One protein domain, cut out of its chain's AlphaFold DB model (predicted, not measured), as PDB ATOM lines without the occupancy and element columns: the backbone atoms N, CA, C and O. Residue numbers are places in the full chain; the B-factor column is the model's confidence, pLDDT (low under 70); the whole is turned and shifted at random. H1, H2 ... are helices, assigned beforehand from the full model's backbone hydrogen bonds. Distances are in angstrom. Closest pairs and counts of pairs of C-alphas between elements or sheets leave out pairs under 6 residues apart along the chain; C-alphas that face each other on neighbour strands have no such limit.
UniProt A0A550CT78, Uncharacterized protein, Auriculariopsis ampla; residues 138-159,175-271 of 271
ATOM      1  N   GLY A 138     373.615 258.020 396.158       79.94
ATOM      2  CA  GLY A 138     372.358 258.671 396.541       79.94
ATOM      3  C   GLY A 138     372.051 258.717 398.036       79.94
ATOM      4  O   GLY A 138     371.035 259.292 398.401       79.94
ATOM      5  N   GLU A 139     372.897 258.170 398.912       86.69
ATOM      6  CA  GLU A 139     372.636 258.099 400.362       86.69
ATOM      7  C   GLU A 139     372.234 259.457 400.962       86.69
ATOM      8  O   GLU A 139     371.173 259.579 401.570       86.69
ATOM      9  N   ARG A 140     373.035 260.504 400.722       83.25
ATOM     10  CA  ARG A 140     372.751 261.858 401.233       83.25
ATOM     11  C   ARG A 140     371.445 262.426 400.689       83.25
ATOM     12  O   ARG A 140     370.732 263.116 401.409       83.25
ATOM     13  N   TRP A 141     371.156 262.152 399.419       85.38
ATOM     14  CA  TRP A 141     369.927 262.587 398.770       85.38
ATOM     15  C   TRP A 141     368.719 261.885 399.396       85.38
ATOM     16  O   TRP A 141     367.790 262.570 399.804       85.38
ATOM     17  N   VAL A 142     368.765 260.560 399.590       84.56
ATOM     18  CA  VAL A 142     367.666 259.798 400.212       84.56
ATOM     19  C   VAL A 142     367.402 260.307 401.626       84.56
ATOM     20  O   VAL A 142     366.255 260.587 401.963       84.56
ATOM     21  N   SER A 143     368.449 260.488 402.437       88.25
ATOM     22  CA  SER A 143     368.309 261.019 403.798       88.25
ATOM     23  C   SER A 143     367.680 262.412 403.810       88.25
ATOM     24  O   SER A 143     366.701 262.624 404.521       88.25
ATOM     25  N   ALA A 144     368.169 263.341 402.983       81.25
ATOM     26  CA  ALA A 144     367.632 264.701 402.923       81.25
ATOM     27  C   ALA A 144     366.155 264.735 402.493       81.25
ATOM     28  O   ALA A 144     365.379 265.553 402.988       81.25
ATOM     29  N   GLN A 145     365.758 263.842 401.585       83.56
ATOM     30  CA  GLN A 145     364.381 263.743 401.104       83.56
ATOM     31  C   GLN A 145     363.458 263.076 402.114       83.56
ATOM     32  O   GLN A 145     362.360 263.572 402.343       83.56
ATOM     33  N   ALA A 146     363.911 262.015 402.780       87.25
ATOM     34  CA  ALA A 146     363.174 261.411 403.882       87.25
ATOM     35  C   ALA A 146     362.961 262.416 405.026       87.25
ATOM     36  O   ALA A 146     361.867 262.501 405.576       87.25
ATOM     37  N   GLU A 147     363.969 263.231 405.350       88.31
ATOM     38  CA  GLU A 147     363.836 264.312 406.331       88.31
ATOM     39  C   GLU A 147     362.855 265.397 405.875       88.31
ATOM     40  O   GLU A 147     362.059 265.873 406.682       88.31
ATOM     41  N   ALA A 148     362.889 265.791 404.598       81.94
ATOM     42  CA  ALA A 148     361.923 266.732 404.036       81.94
ATOM     43  C   ALA A 148     360.491 266.197 404.142       81.94
ATOM     44  O   ALA A 148     359.638 266.870 404.711       81.94
ATOM     45  N   VAL A 149     360.256 264.958 403.707       84.50
ATOM     46  CA  VAL A 149     358.955 264.286 403.832       84.50
ATOM     47  C   VAL A 149     358.529 264.164 405.297       84.50
ATOM     48  O   VAL A 149     357.376 264.422 405.627       84.50
ATOM     49  N   GLY A 150     359.452 263.845 406.208       86.56
ATOM     50  CA  GLY A 150     359.182 263.824 407.644       86.56
ATOM     51  C   GLY A 150     358.745 265.189 408.191       86.56
ATOM     52  O   GLY A 150     357.831 265.257 409.013       86.56
ATOM     53  N   ARG A 151     359.348 266.293 407.728       85.75
ATOM     54  CA  ARG A 151     358.909 267.649 408.102       85.75
ATOM     55  C   ARG A 151     357.493 267.941 407.608       85.75
ATOM     56  O   ARG A 151     356.684 268.400 408.410       85.75
ATOM     57  N   GLU A 152     357.175 267.602 406.362       83.12
ATOM     58  CA  GLU A 152     355.822 267.773 405.806       83.12
ATOM     59  C   GLU A 152     354.781 266.944 406.581       83.12
ATOM     60  O   GLU A 152     353.756 267.463 407.023       83.12
ATOM     61  N   LEU A 153     355.083 265.674 406.880       82.31
ATOM     62  CA  LEU A 153     354.210 264.809 407.688       82.31
ATOM     63  C   LEU A 153     353.953 265.372 409.097       82.31
ATOM     64  O   LEU A 153     352.883 265.135 409.669       82.31
ATOM     65  N   ARG A 154     354.921 266.106 409.663       81.81
ATOM     66  CA  ARG A 154     354.817 266.732 410.989       81.81
ATOM     67  C   ARG A 154     353.910 267.957 410.988       81.81
ATOM     68  O   ARG A 154     353.135 268.106 411.928       81.81
ATOM     69  N   VAL A 155     354.034 268.820 409.981       75.00
ATOM     70  CA  VAL A 155     353.185 270.016 409.829       75.00
ATOM     71  C   VAL A 155     351.749 269.606 409.487       75.00
ATOM     72  O   VAL A 155     350.800 270.242 409.937       75.00
ATOM     73  N   GLY A 156     351.595 268.478 408.790       60.50
ATOM     74  CA  GLY A 156     350.364 268.137 408.096       60.50
ATOM     75  C   GLY A 156     350.368 268.819 406.739       60.50
ATOM     76  O   GLY A 156     350.824 269.953 406.622       60.50
ATOM     77  N   VAL A 157     349.933 268.097 405.707       52.00
ATOM     78  CA  VAL A 157     349.932 268.608 404.337       52.00
ATOM     79  C   VAL A 157     348.957 269.781 404.289       52.00
ATOM     80  O   VAL A 157     347.741 269.601 404.288       52.00
ATOM     81  N   ASP A 158     349.490 270.999 404.333       38.16
ATOM     82  CA  ASP A 158     348.692 272.183 404.072       38.16
ATOM     83  C   ASP A 158     348.235 272.108 402.609       38.16
ATOM     84  O   ASP A 158     349.003 271.729 401.720       38.16
ATOM     85  N   ARG A 159     346.962 272.423 402.362       42.84
ATOM     86  CA  ARG A 159     346.170 272.099 401.152       42.84
ATOM     87  C   ARG A 159     346.620 272.808 399.863       42.84
ATOM     88  O   ARG A 159     345.830 272.999 398.939       42.84
ATOM     89  N   GLU A 175     360.417 258.357 376.458       41.62
ATOM     90  CA  GLU A 175     359.107 257.697 376.552       41.62
ATOM     91  C   GLU A 175     359.149 256.764 377.772       41.62
ATOM     92  O   GLU A 175     359.985 255.865 377.849       41.62
ATOM     93  N   LEU A 176     358.348 257.070 378.796       51.78
ATOM     94  CA  LEU A 176     358.443 256.407 380.094       51.78
ATOM     95  C   LEU A 176     358.071 254.930 379.945       51.78
ATOM     96  O   LEU A 176     356.955 254.577 379.574       51.78
ATOM     97  N   ILE A 177     359.032 254.063 380.258       60.00
ATOM     98  CA  ILE A 177     358.827 252.623 380.376       60.00
ATOM     99  C   ILE A 177     358.059 252.377 381.685       60.00
ATOM    100  O   ILE A 177     358.438 252.917 382.724       60.00
ATOM    101  N   ALA A 178     357.016 251.542 381.669       63.25
ATOM    102  CA  ALA A 178     356.180 251.235 382.842       63.25
ATOM    103  C   ALA A 178     356.975 250.832 384.109       63.25
ATOM    104  O   ALA A 178     356.604 251.175 385.225       63.25
ATOM    105  N   SER A 179     358.119 250.166 383.941       69.19
ATOM    106  CA  SER A 179     359.050 249.813 385.023       69.19
ATOM    107  C   SER A 179     359.640 251.023 385.761       69.19
ATOM    108  O   SER A 179     359.921 250.939 386.956       69.19
ATOM    109  N   LEU A 180     359.852 252.146 385.068       71.75
ATOM    110  CA  LEU A 180     360.350 253.381 385.662       71.75
ATOM    111  C   LEU A 180     359.244 254.064 386.471       71.75
ATOM    112  O   LEU A 180     359.522 254.577 387.551       71.75
ATOM    113  N   GLU A 181     357.996 254.016 385.999       74.81
ATOM    114  CA  GLU A 181     356.843 254.477 386.783       74.81
ATOM    115  C   GLU A 181     356.686 253.662 388.073       74.81
ATOM    116  O   GLU A 181     356.516 254.238 389.149       74.81
ATOM    117  N   ASP A 182     356.819 252.335 387.992       80.06
ATOM    118  CA  ASP A 182     356.776 251.457 389.165       80.06
ATOM    119  C   ASP A 182     357.938 251.728 390.136       80.06
ATOM    120  O   ASP A 182     357.724 251.775 391.350       80.06
ATOM    121  N   TYR A 183     359.150 251.975 389.623       83.69
ATOM    122  CA  TYR A 183     360.296 252.386 390.442       83.69
ATOM    123  C   TYR A 183     360.032 253.710 391.167       83.69
ATOM    124  O   TYR A 183     360.263 253.802 392.372       83.69
ATOM    125  N   ILE A 184     359.517 254.724 390.463       82.06
ATOM    126  CA  ILE A 184     359.176 256.029 391.050       82.06
ATOM    127  C   ILE A 184     358.095 255.863 392.123       82.06
ATOM    128  O   ILE A 184     358.196 256.460 393.197       82.06
ATOM    129  N   GLY A 185     357.085 255.029 391.867       83.94
ATOM    130  CA  GLY A 185     356.061 254.699 392.852       83.94
ATOM    131  C   GLY A 185     356.655 254.057 394.109       83.94
ATOM    132  O   GLY A 185     356.327 254.478 395.218       83.94
ATOM    133  N   ASN A 186     357.561 253.086 393.951       88.94
ATOM    134  CA  ASN A 186     358.248 252.452 395.081       88.94
ATOM    135  C   ASN A 186     359.105 253.457 395.860       88.94
ATOM    136  O   ASN A 186     358.956 253.589 397.070       88.94
ATOM    137  N   ALA A 187     359.920 254.247 395.159       87.44
ATOM    138  CA  ALA A 187     360.738 255.302 395.750       87.44
ATOM    139  C   ALA A 187     359.901 256.308 396.557       87.44
ATOM    140  O   ALA A 187     360.299 256.716 397.645       87.44
ATOM    141  N   THR A 188     358.725 256.683 396.051       86.06
ATOM    142  CA  THR A 188     357.801 257.601 396.735       86.06
ATOM    143  C   THR A 188     357.279 256.999 398.039       86.06
ATOM    144  O   THR A 188     357.325 257.647 399.084       86.06
ATOM    145  N   VAL A 189     356.827 255.742 397.994       89.94
ATOM    146  CA  VAL A 189     356.373 255.014 399.187       89.94
ATOM    147  C   VAL A 189     357.506 254.869 400.204       89.94
ATOM    148  O   VAL A 189     357.297 255.119 401.392       89.94
ATOM    149  N   ASP A 190     358.711 254.537 399.757       92.94
ATOM    150  CA  ASP A 190     359.869 254.392 400.633       92.94
ATOM    151  C   ASP A 190     360.242 255.709 401.314       92.94
ATOM    152  O   ASP A 190     360.513 255.708 402.512       92.94
ATOM    153  N   LEU A 191     360.197 256.849 400.614       90.75
ATOM    154  CA  LEU A 191     360.420 258.158 401.241       90.75
ATOM    155  C   LEU A 191     359.393 258.453 402.343       90.75
ATOM    156  O   LEU A 191     359.775 258.962 403.398       90.75
ATOM    157  N   LEU A 192     358.119 258.100 402.138       90.75
ATOM    158  CA  LEU A 192     357.072 258.243 403.158       90.75
ATOM    159  C   LEU A 192     357.347 257.362 404.381       90.75
ATOM    160  O   LEU A 192     357.269 257.840 405.513       90.75
ATOM    161  N   LEU A 193     357.720 256.098 404.168       94.00
ATOM    162  CA  LEU A 193     358.062 255.167 405.248       94.00
ATOM    163  C   LEU A 193     359.307 255.620 406.021       94.00
ATOM    164  O   LEU A 193     359.303 255.616 407.254       94.00
ATOM    165  N   LEU A 194     360.359 256.045 405.313       93.56
ATOM    166  CA  LEU A 194     361.596 256.556 405.905       93.56
ATOM    167  C   LEU A 194     361.348 257.844 406.696       93.56
ATOM    168  O   LEU A 194     361.826 257.964 407.824       93.56
ATOM    169  N   GLY A 195     360.579 258.783 406.139       90.44
ATOM    170  CA  GLY A 195     360.223 260.037 406.800       90.44
ATOM    171  C   GLY A 195     359.378 259.813 408.055       90.44
ATOM    172  O   GLY A 195     359.713 260.322 409.125       90.44
ATOM    173  N   ALA A 196     358.333 258.985 407.965       91.69
ATOM    174  CA  ALA A 196     357.479 258.652 409.105       91.69
ATOM    175  C   ALA A 196     358.233 257.884 410.202       91.69
ATOM    176  O   ALA A 196     358.051 258.162 411.389       91.69
ATOM    177  N   TRP A 197     359.117 256.954 409.827       94.19
ATOM    178  CA  TRP A 197     359.990 256.286 410.792       94.19
ATOM    179  C   TRP A 197     360.981 257.259 411.433       94.19
ATOM    180  O   TRP A 197     361.203 257.198 412.639       94.19
ATOM    181  N   GLY A 198     361.529 258.204 410.662       92.19
ATOM    182  CA  GLY A 198     362.346 259.300 411.184       92.19
ATOM    183  C   GLY A 198     361.642 260.054 412.315       92.19
ATOM    184  O   GLY A 198     362.228 260.234 413.378       92.19
ATOM    185  N   LEU A 199     360.358 260.387 412.134       90.25
ATOM    186  CA  LEU A 199     359.530 261.000 413.180       90.25
ATOM    187  C   LEU A 199     359.307 260.083 414.387       90.25
ATOM    188  O   LEU A 199     359.363 260.544 415.526       90.25
ATOM    189  N   ALA A 200     359.042 258.795 414.159       90.38
ATOM    190  CA  ALA A 200     358.846 257.825 415.235       90.38
ATOM    191  C   ALA A 200     360.091 257.703 416.122       90.38
ATOM    192  O   ALA A 200     359.978 257.736 417.347       90.38
ATOM    193  N   ARG A 201     361.279 257.654 415.512       91.19
ATOM    194  CA  ARG A 201     362.564 257.556 416.220       91.19
ATOM    195  C   ARG A 201     362.844 258.735 417.143       91.19
ATOM    196  O   ARG A 201     363.519 258.549 418.147       91.19
ATOM    197  N   GLU A 202     362.336 259.927 416.840       88.62
ATOM    198  CA  GLU A 202     362.469 261.075 417.749       88.62
ATOM    199  C   GLU A 202     361.709 260.873 419.066       88.62
ATOM    200  O   GLU A 202     362.061 261.477 420.074       88.62
ATOM    201  N   VAL A 203     360.667 260.035 419.062       85.88
ATOM    202  CA  VAL A 203     359.824 259.763 420.233       85.88
ATOM    203  C   VAL A 203     360.284 258.506 420.965       85.88
ATOM    204  O   VAL A 203     360.417 258.518 422.183       85.88
ATOM    205  N   VAL A 204     360.514 257.416 420.230       85.94
ATOM    206  CA  VAL A 204     360.795 256.091 420.813       85.94
ATOM    207  C   VAL A 204     362.278 255.710 420.808       85.94
ATOM    208  O   VAL A 204     362.653 254.692 421.385       85.94
ATOM    209  N   GLY A 205     363.137 256.502 420.162       83.19
ATOM    210  CA  GLY A 205     364.521 256.124 419.880       83.19
ATOM    211  C   GLY A 205     364.638 255.038 418.803       83.19
ATOM    212  O   GLY A 205     363.688 254.727 418.085       83.19
ATOM    213  N   GLY A 206     365.832 254.457 418.665       84.62
ATOM    214  CA  GLY A 206     366.082 253.304 417.794       84.62
ATOM    215  C   GLY A 206     366.824 253.599 416.485       84.62
ATOM    216  O   GLY A 206     367.124 254.743 416.115       84.62
ATOM    217  N   GLU A 207     367.152 252.519 415.780       89.31
ATOM    218  CA  GLU A 207     367.970 252.551 414.570       89.31
ATOM    219  C   GLU A 207     367.190 253.021 413.335       89.31
ATOM    220  O   GLU A 207     366.000 252.738 413.150       89.31
ATOM    221  N   GLY A 208     367.886 253.742 412.454       90.75
ATOM    222  CA  GLY A 208     367.348 254.132 411.154       90.75
ATOM    223  C   GLY A 208     367.137 252.921 410.249       90.75
ATOM    224  O   GLY A 208     367.741 251.871 410.454       90.75
ATOM    225  N   ILE A 209     366.277 253.068 409.244       93.44
ATOM    226  CA  ILE A 209     366.202 252.113 408.135       93.44
ATOM    227  C   ILE A 209     367.322 252.461 407.152       93.44
ATOM    228  O   ILE A 209     367.557 253.632 406.856       93.44
ATOM    229  N   SER A 210     368.014 251.437 406.664       90.94
ATOM    230  CA  SER A 210     369.114 251.574 405.713       90.94
ATOM    231  C   SER A 210     368.662 252.220 404.408       90.94
ATOM    232  O   SER A 210     367.730 251.741 403.760       90.94
ATOM    233  N   THR A 211     369.370 253.257 403.964       88.19
ATOM    234  CA  THR A 211     369.137 253.876 402.648       88.19
ATOM    235  C   THR A 211     369.517 252.940 401.495       88.19
ATOM    236  O   THR A 211     369.037 253.118 400.381       88.19
ATOM    237  N   SER A 212     370.314 251.896 401.753       86.31
ATOM    238  CA  SER A 212     370.670 250.870 400.759       86.31
ATOM    239  C   SER A 212     369.498 249.970 400.330       86.31
ATOM    240  O   SER A 212     369.574 249.309 399.291       86.31
ATOM    241  N   SER A 213     368.408 249.970 401.103       90.88
ATOM    242  CA  SER A 213     367.163 249.250 400.806       90.88
ATOM    243  C   SER A 213     366.209 250.034 399.899       90.88
ATOM    244  O   SER A 213     365.224 249.469 399.429       90.88
ATOM    245  N   PHE A 214     366.491 251.316 399.657       90.88
ATOM    246  CA  PHE A 214     365.598 252.253 398.982       90.88
ATOM    247  C   PHE A 214     365.254 251.851 397.540       90.88
ATOM    248  O   PHE A 214     366.144 251.636 396.715       90.88
ATOM    249  N   ALA A 215     363.958 251.837 397.225       86.62
ATOM    250  CA  ALA A 215     363.364 251.645 395.905       86.62
ATOM    251  C   ALA A 215     363.785 250.342 395.193       86.62
ATOM    252  O   ALA A 215     363.908 250.291 393.964       86.62
ATOM    253  N   ARG A 216     364.025 249.273 395.961       87.31
ATOM    254  CA  ARG A 216     364.432 247.962 395.429       87.31
ATOM    255  C   ARG A 216     363.261 246.994 395.313       87.31
ATOM    256  O   ARG A 216     362.890 246.596 394.216       87.31
ATOM    257  N   ASP A 217     362.671 246.655 396.443       86.62
ATOM    258  CA  ASP A 217     361.564 245.714 396.602       86.62
ATOM    259  C   ASP A 217     360.725 246.167 397.816       86.62
ATOM    260  O   ASP A 217     360.445 247.357 397.947       86.62
ATOM    261  N   ASP A 218     360.320 245.258 398.703       90.19
ATOM    262  CA  ASP A 218     359.623 245.561 399.954       90.19
ATOM    263  C   ASP A 218     360.561 245.661 401.177       90.19
ATOM    264  O   ASP A 218     360.070 245.725 402.304       90.19
ATOM    265  N   ARG A 219     361.895 245.699 401.000       92.44
ATOM    266  CA  ARG A 219     362.881 245.772 402.099       92.44
ATOM    267  C   ARG A 219     362.632 246.938 403.055       92.44
ATOM    268  O   ARG A 219     362.646 246.717 404.262       92.44
ATOM    269  N   VAL A 220     362.375 248.154 402.559       94.25
ATOM    270  CA  VAL A 220     362.073 249.316 403.424       94.25
ATOM    271  C   VAL A 220     360.782 249.086 404.205       94.25
ATOM    272  O   VAL A 220     360.747 249.326 405.409       94.25
ATOM    273  N   TYR A 221     359.744 248.557 403.555       95.00
ATOM    274  CA  TYR A 221     358.476 248.232 404.205       95.00
ATOM    275  C   TYR A 221     358.618 247.147 405.284       95.00
ATOM    276  O   TYR A 221     358.113 247.325 406.392       95.00
ATOM    277  N   ARG A 222     359.337 246.051 405.016       94.00
ATOM    278  CA  ARG A 222     359.607 245.004 406.020       94.00
ATOM    279  C   ARG A 222     360.363 245.576 407.214       94.00
ATOM    280  O   ARG A 222     359.921 245.429 408.348       94.00
ATOM    281  N   ALA A 223     361.434 246.312 406.931       94.06
ATOM    282  CA  ALA A 223     362.271 246.969 407.922       94.06
ATOM    283  C   ALA A 223     361.478 247.997 408.759       94.06
ATOM    284  O   ALA A 223     361.732 248.154 409.954       94.06
ATOM    285  N   PHE A 224     360.509 248.682 408.150       94.88
ATOM    286  CA  PHE A 224     359.562 249.567 408.824       94.88
ATOM    287  C   PHE A 224     358.610 248.792 409.744       94.88
ATOM    288  O   PHE A 224     358.468 249.156 410.908       94.88
ATOM    289  N   CYS A 225     357.984 247.714 409.259       93.69
ATOM    290  CA  CYS A 225     357.067 246.899 410.058       93.69
ATOM    291  C   CYS A 225     357.753 246.243 411.255       93.69
ATOM    292  O   CYS A 225     357.225 246.328 412.357       93.69
ATOM    293  N   GLU A 226     358.929 245.646 411.058       92.62
ATOM    294  CA  GLU A 226     359.718 245.024 412.130       92.62
ATOM    295  C   GLU A 226     360.010 246.017 413.258       92.62
ATOM    296  O   GLU A 226     359.821 245.717 414.437       92.62
ATOM    297  N   ARG A 227     360.420 247.237 412.895       90.94
ATOM    298  CA  ARG A 227     360.703 248.302 413.859       90.94
ATOM    299  C   ARG A 227     359.440 248.823 414.542       90.94
ATOM    300  O   ARG A 227     359.473 249.108 415.735       90.94
ATOM    301  N   LEU A 228     358.335 248.933 413.804       89.31
ATOM    302  CA  LEU A 228     357.043 249.373 414.328       89.31
ATOM    303  C   LEU A 228     356.439 248.359 415.311       89.31
ATOM    304  O   LEU A 228     355.872 248.762 416.320       89.31
ATOM    305  N   ASP A 229     356.575 247.061 415.034       87.94
ATOM    306  CA  ASP A 229     356.089 245.982 415.905       87.94
ATOM    307  C   ASP A 229     356.886 245.889 417.216       87.94
ATOM    308  O   ASP A 229     356.358 245.443 418.234       87.94
ATOM    309  N   GLY A 230     358.139 246.351 417.214       79.00
ATOM    310  CA  GLY A 230     359.001 246.396 418.393       79.00
ATOM    311  C   GLY A 230     358.730 247.554 419.361       79.00
ATOM    312  O   GLY A 230     359.391 247.622 420.397       79.00
ATOM    313  N   ILE A 231     357.800 248.472 419.054       80.12
ATOM    314  CA  ILE A 231     357.573 249.687 419.852       80.12
ATOM    315  C   ILE A 231     356.105 249.892 420.242       80.12
ATOM    316  O   ILE A 231     355.176 249.707 419.457       80.12
ATOM    317  N   GLY A 232     355.884 250.357 421.475       68.88
ATOM    318  CA  GLY A 232     354.582 250.840 421.934       68.88
ATOM    319  C   GLY A 232     354.427 252.331 421.641       68.88
ATOM    320  O   GLY A 232     355.026 253.161 422.316       68.88
ATOM    321  N   LEU A 233     353.614 252.701 420.651       69.69
ATOM    322  CA  LEU A 233     353.343 254.111 420.340       69.69
ATOM    323  C   LEU A 233     352.295 254.694 421.304       69.69
ATOM    324  O   LEU A 233     351.103 254.705 420.983       69.69
ATOM    325  N   SER A 234     352.695 255.193 422.478       59.66
ATOM    326  CA  SER A 234     351.738 255.655 423.503       59.66
ATOM    327  C   SER A 234     351.347 257.140 423.437       59.66
ATOM    328  O   SER A 234     350.253 257.455 423.894       59.66
ATOM    329  N   GLU A 235     352.097 258.043 422.786       62.34
ATOM    330  CA  GLU A 235     351.927 259.485 423.102       62.34
ATOM    331  C   GLU A 235     351.527 260.449 421.965       62.34
ATOM    332  O   GLU A 235     351.137 261.576 422.253       62.34
ATOM    333  N   ARG A 236     351.548 260.060 420.679       76.31
ATOM    334  CA  ARG A 236     351.142 260.962 419.570       76.31
ATOM    335  C   ARG A 236     350.077 260.340 418.675       76.31
ATOM    336  O   ARG A 236     350.393 259.513 417.821       76.31
ATOM    337  N   GLU A 237     348.822 260.761 418.839       81.69
ATOM    338  CA  GLU A 237     347.672 260.210 418.099       81.69
ATOM    339  C   GLU A 237     347.819 260.335 416.578       81.69
ATOM    340  O   GLU A 237     347.626 259.345 415.872       81.69
ATOM    341  N   ARG A 238     348.255 261.503 416.080       84.31
ATOM    342  CA  ARG A 238     348.477 261.738 414.641       84.31
ATOM    343  C   ARG A 238     349.550 260.816 414.069       84.31
ATOM    344  O   ARG A 238     349.302 260.133 413.086       84.31
ATOM    345  N   LEU A 239     350.714 260.739 414.714       85.19
ATOM    346  CA  LEU A 239     351.809 259.876 414.264       85.19
ATOM    347  C   LEU A 239     351.404 258.396 414.303       85.19
ATOM    348  O   LEU A 239     351.681 257.647 413.373       85.19
ATOM    349  N   ARG A 240     350.681 257.971 415.345       87.50
ATOM    350  CA  ARG A 240     350.129 256.612 415.435       87.50
ATOM    351  C   ARG A 240     349.153 256.319 414.298       87.50
ATOM    352  O   ARG A 240     349.133 255.205 413.781       87.50
ATOM    353  N   TRP A 241     348.316 257.280 413.918       88.94
ATOM    354  CA  TRP A 241     347.446 257.147 412.754       88.94
ATOM    355  C   TRP A 241     348.252 257.070 411.449       88.94
ATOM    356  O   TRP A 241     348.091 256.084 410.737       88.94
ATOM    357  N   GLN A 242     349.198 257.985 411.210       88.62
ATOM    358  CA  GLN A 242     350.066 257.982 410.020       88.62
ATOM    359  C   GLN A 242     350.797 256.643 409.844       88.62
ATOM    360  O   GLN A 242     350.774 256.052 408.768       88.62
ATOM    361  N   LEU A 243     351.395 256.112 410.916       90.81
ATOM    362  CA  LEU A 243     352.113 254.834 410.879       90.81
ATOM    363  C   LEU A 243     351.178 253.646 410.591       90.81
ATOM    364  O   LEU A 243     351.568 252.717 409.881       90.81
ATOM    365  N   ARG A 244     349.934 253.675 411.093       90.31
ATOM    366  CA  ARG A 244     348.917 252.655 410.775       90.31
ATOM    367  C   ARG A 244     348.453 252.741 409.322       90.31
ATOM    368  O   ARG A 244     348.370 251.696 408.679       90.31
ATOM    369  N   VAL A 245     348.185 253.947 408.817       90.12
ATOM    370  CA  VAL A 245     347.802 254.189 407.415       90.12
ATOM    371  C   VAL A 245     348.896 253.683 406.482       90.12
ATOM    372  O   VAL A 245     348.622 252.866 405.606       90.12
ATOM    373  N   LEU A 246     350.150 254.068 406.733       91.81
ATOM    374  CA  LEU A 246     351.303 253.615 405.953       91.81
ATOM    375  C   LEU A 246     351.432 252.089 405.955       91.81
ATOM    376  O   LEU A 246     351.574 251.477 404.897       91.81
ATOM    377  N   ARG A 247     351.320 251.450 407.126       92.38
ATOM    378  CA  ARG A 247     351.359 249.985 407.221       92.38
ATOM    379  C   ARG A 247     350.245 249.330 406.398       92.38
ATOM    380  O   ARG A 247     350.506 248.381 405.661       92.38
ATOM    381  N   ALA A 248     349.016 249.824 406.523       90.94
ATOM    382  CA  ALA A 248     347.847 249.249 405.864       90.94
ATOM    383  C   ALA A 248     347.889 249.430 404.337       90.94
ATOM    384  O   ALA A 248     347.709 248.460 403.600       90.94
ATOM    385  N   ALA A 249     348.172 250.645 403.863       88.56
ATOM    386  CA  ALA A 249     348.182 250.972 402.441       88.56
ATOM    387  C   ALA A 249     349.320 250.263 401.688       88.56
ATOM    388  O   ALA A 249     349.127 249.792 400.563       88.56
ATOM    389  N   VAL A 250     350.500 250.129 402.308       89.94
ATOM    390  CA  VAL A 250     351.666 249.513 401.656       89.94
ATOM    391  C   VAL A 250     351.636 247.982 401.725       89.94
ATOM    392  O   VAL A 250     352.073 247.324 400.775       89.94
ATOM    393  N   GLY A 251     351.070 247.400 402.788       86.50
ATOM    394  CA  GLY A 251     351.045 245.951 403.025       86.50
ATOM    395  C   GLY A 251     350.231 245.116 402.027       86.50
ATOM    396  O   GLY A 251     350.378 243.892 401.981       86.50
ATOM    397  N   GLY A 252     349.403 245.745 401.189       78.19
ATOM    398  CA  GLY A 252     348.664 245.071 400.122       78.19
ATOM    399  C   GLY A 252     349.591 244.492 399.045       78.19
ATOM    400  O   GLY A 252     350.172 245.225 398.249       78.19
ATOM    401  N   ARG A 253     349.706 243.156 398.965       65.31
ATOM    402  CA  ARG A 253     350.549 242.465 397.957       65.31
ATOM    403  C   ARG A 253     349.997 242.506 396.523       65.31
ATOM    404  O   ARG A 253     350.694 242.099 395.605       65.31
ATOM    405  N   ARG A 254     348.744 242.933 396.325       72.50
ATOM    406  CA  ARG A 254     348.037 242.865 395.027       72.50
ATOM    407  C   ARG A 254     347.856 244.216 394.326       72.50
ATOM    408  O   ARG A 254     347.186 244.266 393.302       72.50
ATOM    409  N   THR A 255     348.411 245.298 394.864       82.00
ATOM    410  CA  THR A 255     348.287 246.644 394.287       82.00
ATOM    411  C   THR A 255     349.629 247.134 393.754       82.00
ATOM    412  O   THR A 255     350.675 246.886 394.355       82.00
ATOM    413  N   THR A 256     349.598 247.828 392.615       84.62
ATOM    414  CA  THR A 256     350.779 248.492 392.048       84.62
ATOM    415  C   THR A 256     351.238 249.619 392.965       84.62
ATOM    416  O   THR A 256     350.439 250.182 393.720       84.62
ATOM    417  N   TYR A 257     352.517 249.991 392.893       82.38
ATOM    418  CA  TYR A 257     353.030 251.102 393.694       82.38
ATOM    419  C   TYR A 257     352.350 252.425 393.355       82.38
ATOM    420  O   TYR A 257     352.026 253.178 394.265       82.38
ATOM    421  N   ARG A 258     352.014 252.652 392.081       81.50
ATOM    422  CA  ARG A 258     351.157 253.770 391.672       81.50
ATOM    423  C   ARG A 258     349.852 253.814 392.472       81.50
ATOM    424  O   ARG A 258     349.520 254.844 393.044       81.50
ATOM    425  N   ARG A 259     349.146 252.684 392.580       83.81
ATOM    426  CA  ARG A 259     347.897 252.621 393.346       83.81
ATOM    427  C   ARG A 259     348.120 252.819 394.845       83.81
ATOM    428  O   ARG A 259     347.275 253.408 395.507       83.81
ATOM    429  N   LYS A 260     349.238 252.331 395.391       86.81
ATOM    430  CA  LYS A 260     349.608 252.572 396.794       86.81
ATOM    431  C   LYS A 260     349.847 254.057 397.059       86.81
ATOM    432  O   LYS A 260     349.378 254.550 398.074       86.81
ATOM    433  N   VAL A 261     350.514 254.761 396.142       84.06
ATOM    434  CA  VAL A 261     350.704 256.216 396.222       84.06
ATOM    435  C   VAL A 261     349.357 256.939 396.195       84.06
ATOM    436  O   VAL A 261     349.112 257.740 397.082       84.06
ATOM    437  N   GLU A 262     348.455 256.600 395.268       83.25
ATOM    438  CA  GLU A 262     347.108 257.203 395.206       83.25
ATOM    439  C   GLU A 262     346.298 256.989 396.498       83.25
ATOM    440  O   GLU A 262     345.596 257.885 396.952       83.25
ATOM    441  N   LEU A 263     346.384 255.795 397.099       85.06
ATOM    442  CA  LEU A 263     345.722 255.506 398.375       85.06
ATOM    443  C   LEU A 263     346.327 256.316 399.524       85.06
ATOM    444  O   LEU A 263     345.597 256.790 400.382       85.06
ATOM    445  N   LEU A 264     347.654 256.462 399.548       83.50
ATOM    446  CA  LEU A 264     348.342 257.251 400.565       83.50
ATOM    447  C   LEU A 264     348.058 258.746 400.422       83.50
ATOM    448  O   LEU A 264     347.899 259.396 401.443       83.50
ATOM    449  N   GLU A 265     347.965 259.264 399.195       78.88
ATOM    450  CA  GLU A 265     347.540 260.645 398.920       78.88
ATOM    451  C   GLU A 265     346.139 260.876 399.501       78.88
ATOM    452  O   GLU A 265     345.964 261.748 400.342       78.88
ATOM    453  N   ALA A 266     345.170 260.014 399.172       78.69
ATOM    454  CA  ALA A 266     343.810 260.131 399.699       78.69
ATOM    455  C   ALA A 266     343.749 260.052 401.236       78.69
ATOM    456  O   ALA A 266     343.085 260.859 401.874       78.69
ATOM    457  N   GLU A 267     344.440 259.095 401.858       83.12
ATOM    458  CA  GLU A 267     344.367 258.919 403.312       83.12
ATOM    459  C   GLU A 267     345.136 260.000 404.083       83.12
ATOM    460  O   GLU A 267     344.677 260.425 405.136       83.12
ATOM    461  N   LEU A 268     346.308 260.432 403.604       78.12
ATOM    462  CA  LEU A 268     347.166 261.377 404.329       78.12
ATOM    463  C   LEU A 268     346.788 262.847 404.102       78.12
ATOM    464  O   LEU A 268     347.078 263.660 404.985       78.12
ATOM    465  N   ASP A 269     346.162 263.169 402.965       68.00
ATOM    466  CA  ASP A 269     345.771 264.540 402.617       68.00
ATOM    467  C   ASP A 269     344.312 264.856 403.004       68.00
ATOM    468  O   ASP A 269     344.019 265.999 403.371       68.00
ATOM    469  N   ASP A 270     343.404 263.867 402.973       62.12
ATOM    470  CA  ASP A 270     341.979 264.062 403.301       62.12
ATOM    471  C   ASP A 270     341.577 263.593 404.721       62.12
ATOM    472  O   ASP A 270     340.446 263.862 405.145       62.12
ATOM    473  N   GLY A 271     342.469 262.907 405.452       53.22
ATOM    474  CA  GLY A 271     342.246 262.350 406.802       53.22
ATOM    475  C   GLY A 271     342.824 263.165 407.959       53.22
ATOM    476  O   GLY A 271     342.155 263.208 409.019       53.22
TER     477      GLY A 271
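Overview. This is residues 138 to 159 and 175 to 271 of the 271 residues of an uncharacterized protein of Auriculariopsis ampla (UniProt A0A550CT78). One long helix, H2, runs through the middle, with H3, H4 and H5 packed round part of it as a bundle and H1 crossing it steeply on the side away from H3. The unnamed stretch of residues 205 to 218 folds back from the end of H2 to H3, and residues 175 to 180, of which 178 to 180 belong to H2, stick out at the other end. The printed part has 119 residues with five named helices, H1 to H5 in order along the chain, and no named strand; its class is all helix. It is compact, with a radius of gyration of the C-alphas of 13.7 A, and its C-alphas span 46 by 31 by 26 A.

Along the chain. H1 is residues 139 to 155, 24.7 A from first to last C-alpha, and begins with C-alpha 139 at (372.636, 258.099, 400.362). H2 is residues 178 to 204, the longest helix at 38.6 A, and its C-alpha 204 is at (360.795, 256.091, 420.813). H3 is residues 219 to 229. H4 is residues 237 to 250, 20.0 A long. H5 is residues 257 to 270, 19.6 A long, and ends with C-alpha 270 at (341.979, 264.062, 403.301).

Arrangement. H2 is the hub, touching the four other helices. H1 touches residues 191 to 199 of H2 alone, at a steep tilt of 65 degrees; the closest C-alphas, of Gly 150 and Gly 195, are 4.0 A apart. H2, H3, H4 and H5 form a bundle, a group of helices packed together. H3 touches H2 with a shallow tilt of 27 degrees, the same way, closest at the C-alphas of Asp 190 and Val 220, 6.2 A apart. H4 touches H2 with a shallow tilt of 28 degrees, opposite ways, closest at the C-alphas of Ala 196 and Leu 243, 6.8 A apart. Residues 257 to 261 of H5 alone touch H2, at a steep tilt of 45 degrees, with the C-alphas of Gly 185 and Tyr 257 closest, 4.8 A apart. H3 and H4 are a helical hairpin and only just touch, with 3 pairs of C-alphas within 8 A, the closest those of Cys 225 and Arg 247, 7.1 A apart. H4 and H5 are a second helical hairpin, at a shallow tilt of 23 degrees, closest at the C-alphas of Ala 249 and Lys 260, 6.0 A apart. H1 and H4 are near each other, while H1 is apart from H3 and H5, and H3 is apart from H5. Each O i to N i+4 pair is within hydrogen-bond range in H1, H3, H4 and H5; in H2 it is 22 of 23.

Size, cuts and confidence. The C-alphas farthest apart, of Glu 175 and Ser 234, are 47.6 A apart. Residues 160 to 174 are not printed, and C-alphas 159 and 175 are 31.3 A apart across the cut, which lies in the link from H1 to H2. The link from H2 to H3 is long; those from H3 to H4 and from H4 to H5 are short. The mean pLDDT of the printed part is 82.5, and it is under 70 at residues 156 to 159, 175 to 179, 232 to 235, 253 and 269 to 271.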